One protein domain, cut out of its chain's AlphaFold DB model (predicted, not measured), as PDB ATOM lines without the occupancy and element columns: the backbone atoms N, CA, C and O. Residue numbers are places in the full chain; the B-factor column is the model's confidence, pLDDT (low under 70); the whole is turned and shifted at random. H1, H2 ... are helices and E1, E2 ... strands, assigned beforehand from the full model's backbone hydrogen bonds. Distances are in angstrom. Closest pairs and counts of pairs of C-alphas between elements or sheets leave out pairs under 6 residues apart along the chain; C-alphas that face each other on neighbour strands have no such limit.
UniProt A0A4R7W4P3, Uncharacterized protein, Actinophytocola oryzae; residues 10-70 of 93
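This is residues 10 to 70 of the 93 residues of an uncharacterized protein of Actinophytocola oryzae (UniProt A0A4R7W4P3). A small two-strand parallel sheet, E1 beside E2, lies along one side of a loose layer of two helices, H2 and H3, which run the same way, staggered, H2 on E1's side and H3 on E2's. The short helix H1 packs on H2 near E1, and a long loop, residues 37 to 48, links E1 to H3. The 61 printed residues hold three named helices and two named strands in the order H1, H2, E1, H3, E2, class mixed. The whole is compact, radius of gyration of the C-alphas 10.3 A, spanning 30 by 21 by 18 A.

E1, residues 33 to 36, and E2, residues 65 to 69, are parallel neighbours at 28 degrees; N 34 and O 65 are 2.8 A apart, within hydrogen-bond range. With H3, residues 49 to 61, they form a strand-helix-strand unit, two parallel strands joined through a helix, with a right-handed crossover. The closest C-alphas of H3 and E2, Ile 59 and Asp 65, are 7.4 A apart. H2, residues 19 to 28, is close to H3 but not clearly touching, closest C-alphas Leu 19 and Val 55 at 7.4 A, with a shallow tilt of 17 degrees, the same way. H1, residues 12 to 15, touches H2, closest C-alphas Gly 12 and Gln 22 at 4.9 A. H1 and H3 are apart. Every O i to N i+4 pair is within hydrogen-bond range in H2 and H3; H1 is too short for one.

E1 measures 9.5 A, E2 11.2 A, H3 18.1 A, H2 14.3 A and H1 5.6 A. C-alpha 12 is at (156.945, 188.915, 214.121), C-alpha 69 at (151.555, 190.586, 222.821).

The C-alphas farthest apart, Ser 30 and Asp 48, are 29.8 A apart. The printed part has no cut; the E1 to H3 link is long. No printed residue is under 70.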
ATOM      1  N   GLY A  10     151.981 192.455 211.202       93.25
ATOM      2  CA  GLY A  10     152.725 191.224 210.961       93.25
ATOM      3  C   GLY A  10     152.897 190.420 212.247       93.25
ATOM      4  O   GLY A  10     153.060 190.996 213.321       93.25
ATOM      5  N   ILE A  11     152.912 189.093 212.133       92.81
ATOM      6  CA  ILE A  11     153.294 188.209 213.236       92.81
ATOM      7  C   ILE A  11     154.818 188.083 213.213       92.81
ATOM      8  O   ILE A  11     155.375 187.471 212.302       92.81
ATOM      9  N   GLY A  12     155.495 188.708 214.179       90.06
ATOM     10  CA  GLY A  12     156.945 188.915 214.121       90.06
ATOM     11  C   GLY A  12     157.738 187.617 213.986       90.06
ATOM     12  O   GLY A  12     158.464 187.419 213.013       90.06
ATOM     13  N   ASP A  13     157.566 186.705 214.938       90.44
ATOM     14  CA  ASP A  13     158.378 185.494 215.057       90.44
ATOM     15  C   ASP A  13     158.131 184.432 213.969       90.44
ATOM     16  O   ASP A  13     158.932 183.512 213.820       90.44
ATOM     17  N   GLU A  14     157.081 184.585 213.153       92.38
ATOM     18  CA  GLU A  14     156.884 183.803 211.920       92.38
ATOM     19  C   GLU A  14     157.787 184.267 210.771       92.38
ATOM     20  O   GLU A  14     158.123 183.471 209.893       92.38
ATOM     21  N   ALA A  15     158.204 185.536 210.781       92.75
ATOM     22  CA  ALA A  15     159.105 186.087 209.778       92.75
ATOM     23  C   ALA A  15     160.584 185.854 210.126       92.75
ATOM     24  O   ALA A  15     161.388 185.578 209.234       92.75
ATOM     25  N   ALA A  16     160.949 185.962 211.409       94.69
ATOM     26  CA  ALA A  16     162.297 185.679 211.902       94.69
ATOM     27  C   ALA A  16     162.324 185.442 213.426       94.69
ATOM     28  O   ALA A  16     161.556 186.066 214.156       94.69
ATOM     29  N   PRO A  17     163.246 184.613 213.947       92.25
ATOM     30  CA  PRO A  17     163.327 184.349 215.384       92.25
ATOM     31  C   PRO A  17     163.868 185.536 216.198       92.25
ATOM     32  O   PRO A  17     163.473 185.701 217.351       92.25
ATOM     33  N   ASP A  18     164.751 186.360 215.625       95.38
ATOM     34  CA  ASP A  18     165.382 187.501 216.297       95.38
ATOM     35  C   ASP A  18     164.685 188.831 215.982       95.38
ATOM     36  O   ASP A  18     164.219 189.049 214.862       95.38
ATOM     37  N   LEU A  19     164.660 189.761 216.946       95.44
ATOM     38  CA  LEU A  19     163.932 191.035 216.814       95.44
ATOM     39  C   LEU A  19     164.346 191.835 215.572       95.44
ATOM     40  O   LEU A  19     163.509 192.461 214.925       95.44
ATOM     41  N   ARG A  20     165.636 191.828 215.224       96.88
ATOM     42  CA  ARG A  20     166.132 192.572 214.063       96.88
ATOM     43  C   ARG A  20     165.548 192.008 212.770       96.88
ATOM     44  O   ARG A  20     165.130 192.788 211.917       96.88
ATOM     45  N   GLY A  21     165.518 190.687 212.627       97.62
ATOM     46  CA  GLY A  21     164.881 190.015 211.502       97.62
ATOM     47  C   GLY A  21     163.384 190.320 211.416       97.62
ATOM     48  O   GLY A  21     162.890 190.621 210.331       97.62
ATOM     49  N   GLN A  22     162.681 190.328 212.554       97.38
ATOM     50  CA  GLN A  22     161.247 190.639 212.600       97.38
ATOM     51  C   GLN A  22     160.965 192.059 212.090       97.38
ATOM     52  O   GLN A  22     160.120 192.251 211.220       97.38
ATOM     53  N   LEU A  23     161.716 193.054 212.575       97.31
ATOM     54  CA  LEU A  23     161.562 194.451 212.155       97.31
ATOM     55  C   LEU A  23     161.898 194.647 210.670       97.31
ATOM     56  O   LEU A  23     161.145 195.301 209.952       97.31
ATOM     57  N   ALA A  24     162.973 194.016 210.188       97.62
ATOM     58  CA  ALA A  24     163.348 194.068 208.775       97.62
ATOM     59  C   ALA A  24     162.264 193.470 207.859       97.62
ATOM     60  O   ALA A  24     162.053 193.959 206.748       97.62
ATOM     61  N   ALA A  25     161.553 192.437 208.319       97.19
ATOM     62  CA  ALA A  25     160.441 191.857 207.577       97.19
ATOM     63  C   ALA A  25     159.234 192.804 207.491       97.19
ATOM     64  O   ALA A  25     158.617 192.903 206.431       97.19
ATOM     65  N   LEU A  26     158.923 193.543 208.563       96.75
ATOM     66  CA  LEU A  26     157.869 194.565 208.530       96.75
ATOM     67  C   LEU A  26     158.203 195.689 207.553       96.75
ATOM     68  O   LEU A  26     157.329 196.117 206.805       96.75
ATOM     69  N   ASP A  27     159.459 196.136 207.525       97.06
ATOM     70  CA  ASP A  27     159.918 197.140 206.561       97.06
ATOM     71  C   ASP A  27     159.773 196.637 205.122       97.06
ATOM     72  O   ASP A  27     159.196 197.327 204.280       97.06
ATOM     73  N   ALA A  28     160.213 195.406 204.848       97.25
ATOM     74  CA  ALA A  28     160.064 194.787 203.532       97.25
ATOM     75  C   ALA A  28     158.590 194.636 203.110       97.25
ATOM     76  O   ALA A  28     158.275 194.740 201.925       97.25
ATOM     77  N   ALA A  29     157.688 194.429 204.072       95.25
ATOM     78  CA  ALA A  29     156.248 194.324 203.853       95.25
ATOM     79  C   ALA A  29     155.506 195.675 203.896       95.25
ATOM     80  O   ALA A  29     154.294 195.701 203.689       95.25
ATOM     81  N   SER A  30     156.201 196.793 204.155       95.75
ATOM     82  CA  SER A  30     155.594 198.117 204.385       95.75
ATOM     83  C   SER A  30     154.512 198.117 205.479       95.75
ATOM     84  O   SER A  30     153.522 198.840 205.391       95.75
ATOM     85  N   LEU A  31     154.701 197.296 206.516       95.81
ATOM     86  CA  LEU A  31     153.826 197.227 207.685       95.81
ATOM     87  C   LEU A  31     154.363 198.122 208.807       95.81
ATOM     88  O   LEU A  31     155.569 198.174 209.069       95.81
ATOM     89  N   SER A  32     153.452 198.812 209.492       95.44
ATOM     90  CA  SER A  32     153.763 199.678 210.636       95.44
ATOM     91  C   SER A  32     153.502 199.016 211.988       95.44
ATOM     92  O   SER A  32     153.923 199.549 213.006       95.44
ATOM     93  N   ALA A  33     152.833 197.861 212.022       96.19
ATOM     94  CA  ALA A  33     152.418 197.213 213.260       96.19
ATOM     95  C   ALA A  33     152.900 195.761 213.366       96.19
ATOM     96  O   ALA A  33     153.026 195.051 212.364       96.19
ATOM     97  N   ILE A  34     153.130 195.318 214.603       95.00
ATOM     98  CA  ILE A  34     153.606 193.977 214.948       95.00
ATOM     99  C   ILE A  34     152.767 193.344 216.062       95.00
ATOM    100  O   ILE A  34     152.436 193.982 217.065       95.00
ATOM    101  N   GLU A  35     152.463 192.059 215.900       94.50
ATOM    102  CA  GLU A  35     152.155 191.154 217.004       94.50
ATOM    103  C   GLU A  35     153.458 190.516 217.495       94.50
ATOM    104  O   GLU A  35     154.145 189.810 216.748       94.50
ATOM    105  N   LEU A  36     153.806 190.778 218.756       93.81
ATOM    106  CA  LEU A  36     155.073 190.365 219.349       93.81
ATOM    107  C   LEU A  36     154.858 189.244 220.373       93.81
ATOM    108  O   LEU A  36     154.462 189.483 221.516       93.81
ATOM    109  N   ARG A  37     155.141 188.005 219.964       92.62
ATOM    110  CA  ARG A  37     154.956 186.805 220.802       92.62
ATOM    111  C   ARG A  37     156.252 186.367 221.478       92.62
ATOM    112  O   ARG A  37     156.295 186.161 222.694       92.62
ATOM    113  N   THR A  38     157.315 186.259 220.684       93.56
ATOM    114  CA  THR A  38     158.646 185.850 221.133       93.56
ATOM    115  C   THR A  38     159.734 186.757 220.556       93.56
ATOM    116  O   THR A  38     159.586 187.321 219.471       93.56
ATOM    117  N   VAL A  39     160.836 186.892 221.294       93.62
ATOM    118  CA  VAL A  39     162.085 187.514 220.836       93.62
ATOM    119  C   VAL A  39     163.216 186.544 221.133       93.62
ATOM    120  O   VAL A  39     163.338 186.069 222.259       93.62
ATOM    121  N   ASP A  40     164.008 186.210 220.117       92.75
ATOM    122  CA  ASP A  40     165.068 185.199 220.197       92.75
ATOM    123  C   ASP A  40     164.539 183.839 220.700       92.75
ATOM    124  O   ASP A  40     165.201 183.104 221.433       92.75
ATOM    125  N   GLY A  41     163.290 183.516 220.336       91.38
ATOM    126  CA  GLY A  41     162.574 182.320 220.792       91.38
ATOM    127  C   GLY A  41     162.125 182.350 222.259       91.38
ATOM    128  O   GLY A  41     161.522 181.382 222.727       91.38
ATOM    129  N   VAL A  42     162.378 183.439 222.991       92.44
ATOM    130  CA  VAL A  42     161.916 183.625 224.369       92.44
ATOM    131  C   VAL A  42     160.544 184.303 224.353       92.44
ATOM    132  O   VAL A  42     160.402 185.378 223.767       92.44
ATOM    133  N   PRO A  43     159.519 183.716 224.994       91.81
ATOM    134  CA  PRO A  43     158.223 184.364 225.163       91.81
ATOM    135  C   PRO A  43     158.376 185.723 225.837       91.81
ATOM    136  O   PRO A  43     159.086 185.835 226.835       91.81
ATOM    137  N   LEU A  44     157.658 186.743 225.361       90.06
ATOM    138  CA  LEU A  44     157.773 188.100 225.914       90.06
ATOM    139  C   LEU A  44     157.415 188.171 227.415       90.06
ATOM    140  O   LEU A  44     157.857 189.064 228.124       90.06
ATOM    141  N   SER A  45     156.656 187.200 227.929       88.12
ATOM    142  CA  SER A  45     156.359 187.062 229.365       88.12
ATOM    143  C   SER A  45     157.514 186.508 230.215       88.12
ATOM    144  O   SER A  45     157.414 186.504 231.442       88.12
ATOM    145  N   GLU A  46     158.582 186.007 229.592       91.06
ATOM    146  CA  GLU A  46     159.746 185.401 230.257       91.06
ATOM    147  C   GLU A  46     161.039 186.202 230.091       91.06
ATOM    148  O   GLU A  46     162.042 185.848 230.714       91.06
ATOM    149  N   VAL A  47     161.040 187.268 229.286       91.00
ATOM    150  CA  VAL A  47     162.217 188.135 229.167       91.00
ATOM    151  C   VAL A  47     162.431 188.935 230.455       91.00
ATOM    152  O   VAL A  47     161.482 189.266 231.170       91.00
ATOM    153  N   ASP A  48     163.687 189.249 230.764       92.38
ATOM    154  CA  ASP A  48     164.011 190.129 231.886       92.38
ATOM    155  C   ASP A  48     163.768 191.613 231.554       92.38
ATOM    156  O   ASP A  48     163.595 192.001 230.397       92.38
ATOM    157  N   ASP A  49     163.768 192.464 232.586       93.62
ATOM    158  CA  ASP A  49     163.506 193.905 232.449       93.62
ATOM    159  C   ASP A  49     164.495 194.594 231.485       93.62
ATOM    160  O   ASP A  49     164.133 195.546 230.790       93.62
ATOM    161  N   ALA A  50     165.746 194.122 231.430       95.75
ATOM    162  CA  ALA A  50     166.772 194.689 230.559       95.75
ATOM    163  C   ALA A  50     166.484 194.370 229.087       95.75
ATOM    164  O   ALA A  50     166.510 195.261 228.238       95.75
ATOM    165  N   THR A  51     166.151 193.115 228.798       94.69
ATOM    166  CA  THR A  51     165.752 192.646 227.471       94.69
ATOM    167  C   THR A  51     164.465 193.328 227.035       94.69
ATOM    168  O   THR A  51     164.402 193.852 225.928       94.69
ATOM    169  N   PHE A  52     163.470 193.427 227.918       94.69
ATOM    170  CA  PHE A  52     162.230 194.145 227.636       94.69
ATOM    171  C   PHE A  52     162.489 195.607 227.242       94.69
ATOM    172  O   PHE A  52     161.974 196.077 226.228       94.69
ATOM    173  N   ALA A  53     163.324 196.323 228.001       96.81
ATOM    174  CA  ALA A  53     163.663 197.714 227.701       96.81
ATOM    175  C   ALA A  53     164.393 197.866 226.357       96.81
ATOM    176  O   ALA A  53     164.132 198.815 225.614       96.81
ATOM    177  N   LEU A  54     165.288 196.929 226.027       96.75
ATOM    178  CA  LEU A  54     165.965 196.895 224.729       96.75
ATOM    179  C   LEU A  54     164.971 196.667 223.588       96.75
ATOM    180  O   LEU A  54     164.987 197.425 222.622       96.75
ATOM    181  N   VAL A  55     164.074 195.691 223.731       95.81
ATOM    182  CA  VAL A  55     163.024 195.383 222.751       95.81
ATOM    183  C   VAL A  55     162.131 196.601 222.514       95.81
ATOM    184  O   VAL A  55     161.976 197.034 221.372       95.81
ATOM    185  N   ALA A  56     161.610 197.213 223.582       96.56
ATOM    186  CA  ALA A  56     160.756 198.397 223.493       96.56
ATOM    187  C   ALA A  56     161.464 199.570 222.795       96.56
ATOM    188  O   ALA A  56     160.890 200.225 221.925       96.56
ATOM    189  N   ARG A  57     162.741 199.809 223.129       97.81
ATOM    190  CA  ARG A  57     163.554 200.840 222.475       97.81
ATOM    191  C   ARG A  57     163.748 200.545 220.992       97.81
ATOM    192  O   ARG A  57     163.597 201.453 220.184       97.81
ATOM    193  N   SER A  58     164.090 199.313 220.631       97.12
ATOM    194  CA  SER A  58     164.320 198.922 219.238       97.12
ATOM    195  C   SER A  58     163.065 199.068 218.381       97.12
ATOM    196  O   SER A  58     163.157 199.571 217.266       97.12
ATOM    197  N   ILE A  59     161.900 198.703 218.913       96.31
ATOM    198  CA  ILE A  59     160.608 198.868 218.236       96.31
ATOM    199  C   ILE A  59     160.285 200.350 218.026       96.31
ATOM    200  O   ILE A  59     159.973 200.757 216.911       96.31
ATOM    201  N   SER A  60     160.451 201.174 219.066       96.25
ATOM    202  CA  SER A  60     160.247 202.624 218.962       96.25
ATOM    203  C   SER A  60     161.206 203.277 217.961       96.25
ATOM    204  O   SER A  60     160.804 204.148 217.201       96.25
ATOM    205  N   GLN A  61     162.468 202.843 217.919       97.50
ATOM    206  CA  GLN A  61     163.452 203.340 216.951       97.50
ATOM    207  C   GLN A  61     163.151 202.920 215.508       97.50
ATOM    208  O   GLN A  61     163.599 203.599 214.587       97.50
ATOM    209  N   ALA A  62     162.422 201.821 215.317       95.88
ATOM    210  CA  ALA A  62     161.971 201.341 214.015       95.88
ATOM    211  C   ALA A  62     160.609 201.925 213.593       95.88
ATOM    212  O   ALA A  62     160.091 201.531 212.549       95.88
ATOM    213  N   ASP A  63     160.041 202.837 214.392       96.44
ATOM    214  CA  ASP A  63     158.739 203.469 214.146       96.44
ATOM    215  C   ASP A  63     157.616 202.434 213.932       96.44
ATOM    216  O   ASP A  63     156.831 202.512 212.987       96.44
ATOM    217  N   LYS A  64     157.602 201.392 214.779       95.69
ATOM    218  CA  LYS A  64     156.592 200.325 214.753       95.69
ATOM    219  C   LYS A  64     155.706 200.355 215.991       95.69
ATOM    220  O   LYS A  64     156.187 200.564 217.104       95.69
ATOM    221  N   ASP A  65     154.438 200.017 215.796       95.56
ATOM    222  CA  ASP A  65     153.453 199.855 216.862       95.56
ATOM    223  C   ASP A  65     153.304 198.386 217.270       95.56
ATOM    224  O   ASP A  65     153.112 197.506 216.427       95.56
ATOM    225  N   VAL A  66     153.325 198.103 218.574       94.31
ATOM    226  CA  VAL A  66     152.961 196.776 219.100       94.31
ATOM    227  C   VAL A  66     151.468 196.759 219.377       94.31
ATOM    228  O   VAL A  66     151.003 197.377 220.332       94.31
ATOM    229  N   VAL A  67     150.710 196.038 218.554       92.75
ATOM    230  CA  VAL A  67     149.243 195.974 218.684       92.75
ATOM    231  C   VAL A  67     148.777 194.799 219.537       92.75
ATOM    232  O   VAL A  67     147.665 194.811 220.059       92.75
ATOM    233  N   CYS A  68     149.622 193.778 219.680       88.94
ATOM    234  CA  CYS A  68     149.325 192.579 220.445       88.94
ATOM    235  C   CYS A  68     150.617 191.967 220.996       88.94
ATOM    236  O   CYS A  68     151.657 191.970 220.335       88.94
ATOM    237  N   VAL A  69     150.525 191.426 222.208       87.25
ATOM    238  CA  VAL A  69     151.555 190.586 222.821       87.25
ATOM    239  C   VAL A  69     150.926 189.256 223.213       87.25
ATOM    240  O   VAL A  69     149.773 189.226 223.657       87.25
ATOM    241  N   ASP A  70     151.666 188.155 223.077       82.50
ATOM    242  CA  ASP A  70     151.158 186.857 223.531       82.50
ATOM    243  C   ASP A  70     150.968 186.872 225.058       82.50
ATOM    244  O   ASP A  70     151.913 186.989 225.841       82.50
TER     245      ASP A  70